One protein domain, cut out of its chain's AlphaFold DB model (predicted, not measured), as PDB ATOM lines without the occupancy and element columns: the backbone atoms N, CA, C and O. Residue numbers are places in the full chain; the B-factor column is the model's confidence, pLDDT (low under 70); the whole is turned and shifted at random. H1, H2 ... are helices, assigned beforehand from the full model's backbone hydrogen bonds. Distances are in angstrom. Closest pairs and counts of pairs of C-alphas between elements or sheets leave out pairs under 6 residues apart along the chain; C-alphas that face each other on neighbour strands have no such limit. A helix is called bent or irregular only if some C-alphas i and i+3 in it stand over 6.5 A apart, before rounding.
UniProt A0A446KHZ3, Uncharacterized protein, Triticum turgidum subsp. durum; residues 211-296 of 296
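Overview. This is residues 211 to 296 of the 296 residues of an uncharacterized protein of Triticum turgidum subsp. durum (UniProt A0A446KHZ3). The longest helix, H2, packs on H3 and H4 to make the core of an elongated body of short helices, with H1 at one end and H5 and H6 at the other. H4 and H5 form a helical hairpin, and a long loop, residues 237 to 248, leads from H2 back to H3. The printed part has 86 residues with six named helices, H1 to H6 in chain order, and no named strand: all helix, mostly crossed. It is compact, with a radius of gyration of the C-alphas of 13.1 A, and spans 40 by 25 by 19 A.

Arrangement. Start at H2, residues 224 to 236; its residues 224 to 228 alone touch H3, residues 249 to 256, about perpendicular at 89 degrees, with closest C-alphas Ala 227 and Val 251 at 5.3 A. H2 touches H4, residues 261 to 272, at a steep tilt of 43 degrees, the same way; the closest C-alphas, Ile 231 and Leu 267, are 6.3 A apart. H4 touches H5, residues 275 to 284, at a shallow tilt of 14 degrees, opposite ways, closest at C-alphas Ile 269 and Tyr 278, 6.3 A. H1, residues 214 to 222, touches H3 at C-alphas Ile 220 and Ala 250, 5.1 A, the closest pair. H6, residues 286 to 291, is close to H5 but not clearly touching. Every O i to N i+4 pair is within hydrogen-bond range in H2, H4, H5 and H6; H1 has 3 of 5, and H3 1 of 4 beside 4 of 5 O i to N i+3 pairs.

Along the chain. Find C-alpha 224 at (73.411, 96.179, -28.604); H2 runs 18.3 A to C-alpha 236 at (61.478, 103.244, -16.627). H4 is 16.1 A long, H5 14.4 A. H1 is irregular, with C-alphas 215 and 218 at 7.6 A. H6 ends at C-alpha 291, (59.190, 91.258, -19.831).

Size, cuts and confidence. The C-alphas farthest apart, Asp 215 and Trp 296, are 40.5 A apart. The printed part has no cut, and the link H2 to H3 is long. Model confidence is under 70 at residues 295 to 296.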
ATOM      1  N   ASP A 211      81.736 106.771 -32.399       84.44
ATOM      2  CA  ASP A 211      81.570 107.834 -33.402       84.44
ATOM      3  C   ASP A 211      80.980 107.365 -34.733       84.44
ATOM      4  O   ASP A 211      80.792 108.174 -35.639       84.44
ATOM      5  N   GLY A 212      80.637 106.080 -34.847       79.56
ATOM      6  CA  GLY A 212      80.041 105.530 -36.064       79.56
ATOM      7  C   GLY A 212      81.033 105.396 -37.218       79.56
ATOM      8  O   GLY A 212      80.613 105.196 -38.358       79.56
ATOM      9  N   SER A 213      82.336 105.508 -36.942       81.00
ATOM     10  CA  SER A 213      83.385 105.187 -37.905       81.00
ATOM     11  C   SER A 213      83.389 103.694 -38.255       81.00
ATOM     12  O   SER A 213      82.902 102.849 -37.502       81.00
ATOM     13  N   ALA A 214      83.949 103.354 -39.422       74.62
ATOM     14  CA  ALA A 214      84.061 101.963 -39.867       74.62
ATOM     15  C   ALA A 214      84.914 101.109 -38.911       74.62
ATOM     16  O   ALA A 214      84.633  99.925 -38.745       74.62
ATOM     17  N   ASP A 215      85.894 101.726 -38.247       77.06
ATOM     18  CA  ASP A 215      86.778 101.071 -37.279       77.06
ATOM     19  C   ASP A 215      86.027 100.625 -36.009       77.06
ATOM     20  O   ASP A 215      86.451  99.699 -35.322       77.06
ATOM     21  N   ASP A 216      84.875 101.240 -35.724       82.81
ATOM     22  CA  ASP A 216      84.022 100.929 -34.578       82.81
ATOM     23  C   ASP A 216      82.887  99.944 -34.905       82.81
ATOM     24  O   ASP A 216      82.131  99.584 -34.004       82.81
ATOM     25  N   ALA A 217      82.735  99.489 -36.154       83.44
ATOM     26  CA  ALA A 217      81.563  98.720 -36.589       83.44
ATOM     27  C   ALA A 217      81.328  97.440 -35.762       83.44
ATOM     28  O   ALA A 217      80.203  97.186 -35.322       83.44
ATOM     29  N   ASP A 218      82.386  96.672 -35.492       85.75
ATOM     30  CA  ASP A 218      82.300  95.451 -34.683       85.75
ATOM     31  C   ASP A 218      81.976  95.765 -33.214       85.75
ATOM     32  O   ASP A 218      81.142  95.105 -32.590       85.75
ATOM     33  N   ALA A 219      82.595  96.813 -32.662       87.06
ATOM     34  CA  ALA A 219      82.382  97.236 -31.281       87.06
ATOM     35  C   ALA A 219      80.968  97.804 -31.066       87.06
ATOM     36  O   ALA A 219      80.342  97.538 -30.041       87.06
ATOM     37  N   ILE A 220      80.442  98.533 -32.055       88.44
ATOM     38  CA  ILE A 220      79.044  98.959 -32.120       88.44
ATOM     39  C   ILE A 220      78.156  97.716 -32.117       88.44
ATOM     40  O   ILE A 220      77.310  97.592 -31.236       88.44
ATOM     41  N   GLY A 221      78.401  96.753 -33.011       88.69
ATOM     42  CA  GLY A 221      77.632  95.509 -33.086       88.69
ATOM     43  C   GLY A 221      77.557  94.733 -31.764       88.69
ATOM     44  O   GLY A 221      76.522  94.135 -31.465       88.69
ATOM     45  N   ALA A 222      78.616  94.781 -30.950       90.31
ATOM     46  CA  ALA A 222      78.662  94.157 -29.627       90.31
ATOM     47  C   ALA A 222      77.881  94.927 -28.543       90.31
ATOM     48  O   ALA A 222      77.431  94.317 -27.579       90.31
ATOM     49  N   ALA A 223      77.676  96.239 -28.700       93.31
ATOM     50  CA  ALA A 223      77.062  97.120 -27.699       93.31
ATOM     51  C   ALA A 223      75.518  97.116 -27.693       93.31
ATOM     52  O   ALA A 223      74.893  97.967 -27.053       93.31
ATOM     53  N   LYS A 224      74.874  96.205 -28.434       94.62
ATOM     54  CA  LYS A 224      73.411  96.179 -28.604       94.62
ATOM     55  C   LYS A 224      72.660  95.975 -27.293       94.62
ATOM     56  O   LYS A 224      71.627  96.606 -27.070       94.62
ATOM     57  N   GLU A 225      73.166  95.094 -26.430       94.12
ATOM     58  CA  GLU A 225      72.520  94.805 -25.149       94.12
ATOM     59  C   GLU A 225      72.586  96.016 -24.217       94.12
ATOM     60  O   GLU A 225      71.587  96.373 -23.592       94.12
ATOM     61  N   GLU A 226      73.739  96.685 -24.167       94.94
ATOM     62  CA  GLU A 226      73.954  97.919 -23.418       94.94
ATOM     63  C   GLU A 226      73.087  99.069 -23.947       94.94
ATOM     64  O   GLU A 226      72.481  99.792 -23.156       94.94
ATOM     65  N   ALA A 227      72.972  99.215 -25.269       94.88
ATOM     66  CA  ALA A 227      72.114 100.219 -25.894       94.88
ATOM     67  C   ALA A 227      70.632  99.996 -25.550       94.88
ATOM     68  O   ALA A 227      69.942 100.926 -25.124       94.88
ATOM     69  N   ALA A 228      70.150  98.755 -25.650       94.31
ATOM     70  CA  ALA A 228      68.787  98.411 -25.264       94.31
ATOM     71  C   ALA A 228      68.546  98.632 -23.762       94.31
ATOM     72  O   ALA A 228      67.505  99.165 -23.372       94.31
ATOM     73  N   ALA A 229      69.514  98.276 -22.911       93.31
ATOM     74  CA  ALA A 229      69.434  98.514 -21.475       93.31
ATOM     75  C   ALA A 229      69.344 100.012 -21.141       93.31
ATOM     76  O   ALA A 229      68.580 100.379 -20.250       93.31
ATOM     77  N   ALA A 230      70.059 100.877 -21.870       94.00
ATOM     78  CA  ALA A 230      69.975 102.326 -21.688       94.00
ATOM     79  C   ALA A 230      68.573 102.852 -22.000       94.00
ATOM     80  O   ALA A 230      68.019 103.613 -21.211       94.00
ATOM     81  N   ILE A 231      67.972 102.402 -23.102       93.00
ATOM     82  CA  ILE A 231      66.602 102.780 -23.463       93.00
ATOM     83  C   ILE A 231      65.614 102.336 -22.389       93.00
ATOM     84  O   ILE A 231      64.787 103.127 -21.939       93.00
ATOM     85  N   ILE A 232      65.694 101.072 -21.974       91.69
ATOM     86  CA  ILE A 232      64.787 100.506 -20.974       91.69
ATOM     87  C   ILE A 232      64.888 101.286 -19.662       91.69
ATOM     88  O   ILE A 232      63.862 101.587 -19.056       91.69
ATOM     89  N   GLU A 233      66.102 101.628 -19.236       90.88
ATOM     90  CA  GLU A 233      66.325 102.392 -18.011       90.88
ATOM     91  C   GLU A 233      65.809 103.832 -18.124       90.88
ATOM     92  O   GLU A 233      65.151 104.323 -17.208       90.88
ATOM     93  N   PHE A 234      66.022 104.487 -19.269       91.00
ATOM     94  CA  PHE A 234      65.465 105.811 -19.542       91.00
ATOM     95  C   PHE A 234      63.935 105.809 -19.442       91.00
ATOM     96  O   PHE A 234      63.370 106.616 -18.711       91.00
ATOM     97  N   VAL A 235      63.271 104.864 -20.115       89.31
ATOM     98  CA  VAL A 235      61.802 104.768 -20.146       89.31
ATOM     99  C   VAL A 235      61.215 104.421 -18.775       89.31
ATOM    100  O   VAL A 235      60.131 104.882 -18.425       89.31
ATOM    101  N   LYS A 236      61.911 103.596 -17.986       87.88
ATOM    102  CA  LYS A 236      61.478 103.244 -16.627       87.88
ATOM    103  C   LYS A 236      61.629 104.375 -15.627       87.88
ATOM    104  O   LYS A 236      60.929 104.380 -14.614       87.88
ATOM    105  N   SER A 237      62.594 105.257 -15.845       85.31
ATOM    106  CA  SER A 237      62.938 106.263 -14.860       85.31
ATOM    107  C   SER A 237      61.874 107.351 -14.793       85.31
ATOM    108  O   SER A 237      61.548 107.988 -15.787       85.31
ATOM    109  N   SER A 238      61.380 107.624 -13.587       81.19
ATOM    110  CA  SER A 238      60.468 108.743 -13.335       81.19
ATOM    111  C   SER A 238      61.159 110.106 -13.366       81.19
ATOM    112  O   SER A 238      60.469 111.121 -13.398       81.19
ATOM    113  N   ASP A 239      62.496 110.130 -13.325       81.88
ATOM    114  CA  ASP A 239      63.298 111.327 -13.050       81.88
ATOM    115  C   ASP A 239      64.222 111.713 -14.221       81.88
ATOM    116  O   ASP A 239      64.885 112.753 -14.168       81.88
ATOM    117  N   LEU A 240      64.318 110.872 -15.258       80.19
ATOM    118  CA  LEU A 240      65.112 111.137 -16.457       80.19
ATOM    119  C   LEU A 240      64.198 111.659 -17.566       80.19
ATOM    120  O   LEU A 240      63.446 110.909 -18.170       80.19
ATOM    121  N   TYR A 241      64.288 112.957 -17.853       73.69
ATOM    122  CA  TYR A 241      63.434 113.612 -18.855       73.69
ATOM    123  C   TYR A 241      64.164 113.974 -20.151       73.69
ATOM    124  O   TYR A 241      63.535 114.393 -21.117       73.69
ATOM    125  N   GLN A 242      65.493 113.858 -20.170       72.56
ATOM    126  CA  GLN A 242      66.331 114.218 -21.310       72.56
ATOM    127  C   GLN A 242      67.357 113.117 -21.558       72.56
ATOM    128  O   GLN A 242      68.052 112.690 -20.633       72.56
ATOM    129  N   CYS A 243      67.456 112.670 -22.806       79.38
ATOM    130  CA  CYS A 243      68.582 111.878 -23.273       79.38
ATOM    131  C   CYS A 243      68.773 112.074 -24.781       79.38
ATOM    132  O   CYS A 243      67.797 112.178 -25.521       79.38
ATOM    133  N   ASP A 244      70.029 112.051 -25.218       84.12
ATOM    134  CA  ASP A 244      70.407 112.146 -26.633       84.12
ATOM    135  C   ASP A 244      70.667 110.748 -27.227       84.12
ATOM    136  O   ASP A 244      71.509 110.566 -28.101       84.12
ATOM    137  N   LEU A 245      69.978 109.718 -26.709       89.12
ATOM    138  CA  LEU A 245      70.237 108.324 -27.087       89.12
ATOM    139  C   LEU A 245      69.965 108.063 -28.574       89.12
ATOM    140  O   LEU A 245      70.686 107.271 -29.168       89.12
ATOM    141  N   LEU A 246      68.961 108.708 -29.185       89.38
ATOM    142  CA  LEU A 246      68.613 108.476 -30.599       89.38
ATOM    143  C   LEU A 246      69.748 108.826 -31.565       89.38
ATOM    144  O   LEU A 246      69.891 108.160 -32.588       89.38
ATOM    145  N   ASP A 247      70.555 109.834 -31.235       87.62
ATOM    146  CA  ASP A 247      71.627 110.317 -32.107       87.62
ATOM    147  C   ASP A 247      72.908 109.471 -31.986       87.62
ATOM    148  O   ASP A 247      73.850 109.638 -32.762       87.62
ATOM    149  N   MET A 248      72.964 108.539 -31.028       93.06
ATOM    150  CA  MET A 248      74.139 107.704 -30.798       93.06
ATOM    151  C   MET A 248      74.202 106.551 -31.809       93.06
ATOM    152  O   MET A 248      73.263 105.751 -31.877       93.06
ATOM    153  N   PRO A 249      75.330 106.350 -32.520       92.62
ATOM    154  CA  PRO A 249      75.478 105.255 -33.485       92.62
ATOM    155  C   PRO A 249      75.205 103.869 -32.882       92.62
ATOM    156  O   PRO A 249      74.547 103.028 -33.498       92.62
ATOM    157  N   ALA A 250      75.648 103.654 -31.638       92.31
ATOM    158  CA  ALA A 250      75.427 102.413 -30.898       92.31
ATOM    159  C   ALA A 250      73.952 102.145 -30.557       92.31
ATOM    160  O   ALA A 250      73.587 101.003 -30.293       92.31
ATOM    161  N   VAL A 251      73.096 103.165 -30.582       93.69
ATOM    162  CA  VAL A 251      71.651 103.030 -30.368       93.69
ATOM    163  C   VAL A 251      70.918 102.938 -31.704       93.69
ATOM    164  O   VAL A 251      70.047 102.086 -31.862       93.69
ATOM    165  N   ALA A 252      71.311 103.745 -32.693       92.75
ATOM    166  CA  ALA A 252      70.712 103.757 -34.027       92.75
ATOM    167  C   ALA A 252      70.765 102.388 -34.728       92.75
ATOM    168  O   ALA A 252      69.848 102.030 -35.467       92.75
ATOM    169  N   GLN A 253      71.793 101.573 -34.460       93.19
ATOM    170  CA  GLN A 253      71.879 100.209 -35.003       93.19
ATOM    171  C   GLN A 253      70.677  99.320 -34.637       93.19
ATOM    172  O   GLN A 253      70.359  98.389 -35.378       93.19
ATOM    173  N   LEU A 254      70.013  99.591 -33.504       94.81
ATOM    174  CA  LEU A 254      68.906  98.776 -33.008       94.81
ATOM    175  C   LEU A 254      67.671  98.889 -33.905       94.81
ATOM    176  O   LEU A 254      66.850  97.979 -33.905       94.81
ATOM    177  N   GLU A 255      67.558  99.947 -34.717       93.88
ATOM    178  CA  GLU A 255      66.461 100.123 -35.678       93.88
ATOM    179  C   GLU A 255      66.346  98.948 -36.660       93.88
ATOM    180  O   GLU A 255      65.251  98.612 -37.109       93.88
ATOM    181  N   LYS A 256      67.477  98.312 -36.986       91.38
ATOM    182  CA  LYS A 256      67.560  97.191 -37.934       91.38
ATOM    183  C   LYS A 256      67.765  95.840 -37.245       91.38
ATOM    184  O   LYS A 256      68.026  94.853 -37.927       91.38
ATOM    185  N   ASP A 257      67.703  95.792 -35.917       93.38
ATOM    186  CA  ASP A 257      67.942  94.574 -35.148       93.38
ATOM    187  C   ASP A 257      66.639  93.815 -34.875       93.38
ATOM    188  O   ASP A 257      65.699  94.366 -34.315       93.38
ATOM    189  N   GLU A 258      66.582  92.527 -35.212       89.94
ATOM    190  CA  GLU A 258      65.355  91.727 -35.074       89.94
ATOM    191  C   GLU A 258      64.857  91.609 -33.625       89.94
ATOM    192  O   GLU A 258      63.655  91.498 -33.388       89.94
ATOM    193  N   LYS A 259      65.769  91.631 -32.644       91.56
ATOM    194  CA  LYS A 259      65.442  91.453 -31.224       91.56
ATOM    195  C   LYS A 259      65.136  92.785 -30.543       91.56
ATOM    196  O   LYS A 259      64.249  92.844 -29.694       91.56
ATOM    197  N   TYR A 260      65.888  93.832 -30.875       93.44
ATOM    198  CA  TYR A 260      65.847  95.114 -30.167       93.44
ATOM    199  C   TYR A 260      65.126  96.240 -30.919       93.44
ATOM    200  O   TYR A 260      64.925  97.303 -30.329       93.44
ATOM    201  N   GLN A 261      64.665  96.025 -32.156       94.06
ATOM    202  CA  GLN A 261      63.884  97.023 -32.900       94.06
ATOM    203  C   GLN A 261      62.670  97.557 -32.117       94.06
ATOM    204  O   GLN A 261      62.507  98.780 -32.096       94.06
ATOM    205  N   PRO A 262      61.879  96.742 -31.385       92.88
ATOM    206  CA  PRO A 262      60.760  97.281 -30.609       92.88
ATOM    207  C   PRO A 262      61.218  98.216 -29.480       92.88
ATOM    208  O   PRO A 262      60.528  99.174 -29.139       92.88
ATOM    209  N   VAL A 263      62.400  97.972 -28.904       93.56
ATOM    210  CA  VAL A 263      62.987  98.842 -27.872       93.56
ATOM    211  C   VAL A 263      63.396 100.183 -28.483       93.56
ATOM    212  O   VAL A 263      63.122 101.233 -27.908       93.56
ATOM    213  N   TYR A 264      63.995 100.168 -29.673       94.19
ATOM    214  CA  TYR A 264      64.323 101.393 -30.403       94.19
ATOM    215  C   TYR A 264      63.073 102.192 -30.800       94.19
ATOM    216  O   TYR A 264      63.028 103.413 -30.638       94.19
ATOM    217  N   GLU A 265      62.024 101.514 -31.268       93.56
ATOM    218  CA  GLU A 265      60.743 102.147 -31.592       93.56
ATOM    219  C   GLU A 265      60.115 102.813 -30.363       93.56
ATOM    220  O   GLU A 265      59.654 103.954 -30.447       93.56
ATOM    221  N   LEU A 266      60.177 102.155 -29.203       92.25
ATOM    222  CA  LEU A 266      59.729 102.723 -27.935       92.25
ATOM    223  C   LEU A 266      60.477 104.021 -27.590       92.25
ATOM    224  O   LEU A 266      59.834 105.012 -27.241       92.25
ATOM    225  N   LEU A 267      61.807 104.058 -27.747       93.06
ATOM    226  CA  LEU A 267      62.596 105.283 -27.557       93.06
ATOM    227  C   LEU A 267      62.112 106.407 -28.487       93.06
ATOM    228  O   LEU A 267      61.897 107.538 -28.048       93.06
ATOM    229  N   LYS A 268      61.907 106.094 -29.772       92.94
ATOM    230  CA  LYS A 268      61.436 107.057 -30.775       92.94
ATOM    231  C   LYS A 268      60.054 107.604 -30.426       92.94
ATOM    232  O   LYS A 268      59.832 108.808 -30.563       92.94
ATOM    233  N   ILE A 269      59.147 106.754 -29.942       92.12
ATOM    234  CA  ILE A 269      57.824 107.177 -29.475       92.12
ATOM    235  C   ILE A 269      57.958 108.183 -28.331       92.12
ATOM    236  O   ILE A 269      57.366 109.259 -28.407       92.12
ATOM    237  N   PHE A 270      58.762 107.859 -27.316       89.00
ATOM    238  CA  PHE A 270      58.946 108.704 -26.134       89.00
ATOM    239  C   PHE A 270      59.551 110.074 -26.454       89.00
ATOM    240  O   PHE A 270      59.176 111.063 -25.832       89.00
ATOM    241  N   LEU A 271      60.474 110.142 -27.417       89.44
ATOM    242  CA  LEU A 271      61.192 111.380 -27.726       89.44
ATOM    243  C   LEU A 271      60.542 112.221 -28.833       89.44
ATOM    244  O   LEU A 271      60.755 113.430 -28.873       89.44
ATOM    245  N   THR A 272      59.775 111.611 -29.744       89.56
ATOM    246  CA  THR A 272      59.324 112.299 -30.972       89.56
ATOM    247  C   THR A 272      57.822 112.234 -31.236       89.56
ATOM    248  O   THR A 272      57.316 113.031 -32.029       89.56
ATOM    249  N   LEU A 273      57.092 111.309 -30.602       90.81
ATOM    250  CA  LEU A 273      55.674 111.064 -30.883       90.81
ATOM    251  C   LEU A 273      54.777 111.422 -29.690       90.81
ATOM    252  O   LEU A 273      55.186 112.076 -28.734       90.81
ATOM    253  N   ARG A 274      53.491 111.074 -29.803       90.88
ATOM    254  CA  ARG A 274      52.441 111.406 -28.831       90.88
ATOM    255  C   ARG A 274      51.942 110.158 -28.111       90.88
ATOM    256  O   ARG A 274      52.168 109.036 -28.560       90.88
ATOM    257  N   LEU A 275      51.186 110.380 -27.036       88.88
ATOM    258  CA  LEU A 275      50.603 109.327 -26.201       88.88
ATOM    259  C   LEU A 275      49.815 108.278 -27.003       88.88
ATOM    260  O   LEU A 275      49.940 107.092 -26.722       88.88
ATOM    261  N   ASP A 276      49.072 108.677 -28.037       92.31
ATOM    262  CA  ASP A 276      48.306 107.736 -28.869       92.31
ATOM    263  C   ASP A 276      49.205 106.687 -29.546       92.31
ATOM    264  O   ASP A 276      48.852 105.509 -29.620       92.31
ATOM    265  N   SER A 277      50.401 107.095 -29.991       93.31
ATOM    266  CA  SER A 277      51.400 106.186 -30.565       93.31
ATOM    267  C   SER A 277      51.910 105.190 -29.524       93.31
ATOM    268  O   SER A 277      52.086 104.015 -29.838       93.31
ATOM    269  N   TYR A 278      52.089 105.634 -28.277       89.94
ATOM    270  CA  TYR A 278      52.467 104.752 -27.175       89.94
ATOM    271  C   TYR A 278      51.369 103.735 -26.845       89.94
ATOM    272  O   TYR A 278      51.664 102.552 -26.721       89.94
ATOM    273  N   LEU A 279      50.104 104.155 -26.763       90.75
ATOM    274  CA  LEU A 279      48.983 103.253 -26.466       90.75
ATOM    275  C   LEU A 279      48.811 102.169 -27.546       90.75
ATOM    276  O   LEU A 279      48.567 100.998 -27.234       90.75
ATOM    277  N   ALA A 280      48.992 102.537 -28.818       92.88
ATOM    278  CA  ALA A 280      49.005 101.582 -29.923       92.88
ATOM    279  C   ALA A 280      50.173 100.587 -29.795       92.88
ATOM    280  O   ALA A 280      49.966  99.375 -29.897       92.88
ATOM    281  N   PHE A 281      51.378 101.086 -29.499       92.44
ATOM    282  CA  PHE A 281      52.561 100.254 -29.283       92.44
ATOM    283  C   PHE A 281      52.388  99.297 -28.097       92.44
ATOM    284  O   PHE A 281      52.697  98.114 -28.216       92.44
ATOM    285  N   GLN A 282      51.850  99.777 -26.974       89.38
ATOM    286  CA  GLN A 282      51.590  98.980 -25.775       89.38
ATOM    287  C   GLN A 282      50.610  97.840 -26.057       89.38
ATOM    288  O   GLN A 282      50.829  96.712 -25.616       89.38
ATOM    289  N   THR A 283      49.554  98.114 -26.825       89.50
ATOM    290  CA  THR A 283      48.569  97.097 -27.214       89.50
ATOM    291  C   THR A 283      49.218  95.998 -28.060       89.50
ATOM    292  O   THR A 283      48.964  94.815 -27.832       89.50
ATOM    293  N   ALA A 284      50.096  96.373 -28.994       90.81
ATOM    294  CA  ALA A 284      50.802  95.436 -29.867       90.81
ATOM    295  C   ALA A 284      51.941  94.665 -29.165       90.81
ATOM    296  O   ALA A 284      52.211  93.524 -29.530       90.81
ATOM    297  N   ASN A 285      52.584  95.257 -28.150       89.62
ATOM    298  CA  ASN A 285      53.822  94.754 -27.532       89.62
ATOM    299  C   ASN A 285      53.718  94.540 -26.010       89.62
ATOM    300  O   ASN A 285      54.715  94.612 -25.286       89.62
ATOM    301  N   SER A 286      52.517  94.273 -25.497       83.94
ATOM    302  CA  SER A 286      52.248  94.160 -24.052       83.94
ATOM    303  C   SER A 286      53.144  93.144 -23.326       83.94
ATOM    304  O   SER A 286      53.644  93.429 -22.239       83.94
ATOM    305  N   THR A 287      53.414  91.987 -23.935       86.19
ATOM    306  CA  THR A 287      54.295  90.944 -23.378       86.19
ATOM    307  C   THR A 287      55.751  91.394 -23.272       86.19
ATOM    308  O   THR A 287      56.429  91.062 -22.301       86.19
ATOM    309  N   LEU A 288      56.229  92.182 -24.235       85.31
ATOM    310  CA  LEU A 288      57.583  92.729 -24.251       85.31
ATOM    311  C   LEU A 288      57.764  93.777 -23.145       85.31
ATOM    312  O   LEU A 288      58.734  93.714 -22.392       85.31
ATOM    313  N   LEU A 289      56.797  94.683 -22.982       83.81
ATOM    314  CA  LEU A 289      56.815  95.682 -21.906       83.81
ATOM    315  C   LEU A 289      56.769  95.028 -20.516       83.81
ATOM    316  O   LEU A 289      57.535  95.408 -19.627       83.81
ATOM    317  N   GLN A 290      55.945  93.986 -20.353       83.88
ATOM    318  CA  GLN A 290      55.917  93.171 -19.133       83.88
ATOM    319  C   GLN A 290      57.252  92.465 -18.881       83.88
ATOM    320  O   GLN A 290      57.732  92.464 -17.749       83.88
ATOM    321  N   GLY A 291      57.876  91.902 -19.920       84.25
ATOM    322  CA  GLY A 291      59.190  91.258 -19.831       84.25
ATOM    323  C   GLY A 291      60.296  92.215 -19.384       84.25
ATOM    324  O   GLY A 291      61.210  91.816 -18.664       84.25
ATOM    325  N   TYR A 292      60.180  93.496 -19.733       82.81
ATOM    326  CA  TYR A 292      61.064  94.534 -19.220       82.81
ATOM    327  C   TYR A 292      60.648  95.075 -17.857       82.81
ATOM    328  O   TYR A 292      61.399  95.859 -17.298       82.81
ATOM    329  N   GLY A 293      59.528  94.659 -17.266       79.38
ATOM    330  CA  GLY A 293      59.064  95.155 -15.968       79.38
ATOM    331  C   GLY A 293      58.515  96.583 -16.021       79.38
ATOM    332  O   GLY A 293      58.607  97.310 -15.034       79.38
ATOM    333  N   MET A 294      57.996  97.004 -17.176       78.44
ATOM    334  CA  MET A 294      57.252  98.252 -17.336       78.44
ATOM    335  C   MET A 294      55.761  97.948 -17.137       78.44
ATOM    336  O   MET A 294      55.082  97.505 -18.062       78.44
ATOM    337  N   TYR A 295      55.272  98.124 -15.908       61.72
ATOM    338  CA  TYR A 295      53.864  97.938 -15.543       61.72
ATOM    339  C   TYR A 295      53.201  99.310 -15.417       61.72
ATOM    340  O   TYR A 295      53.152  99.871 -14.324       61.72
ATOM    341  N   TRP A 296      52.746  99.862 -16.538       57.72
ATOM    342  CA  TRP A 296      52.025 101.134 -16.579       57.72
ATOM    343  C   TRP A 296      50.720 100.961 -17.341       57.72
ATOM    344  O   TRP A 296      50.754 100.290 -18.398       57.72
TER     345      TRP A 296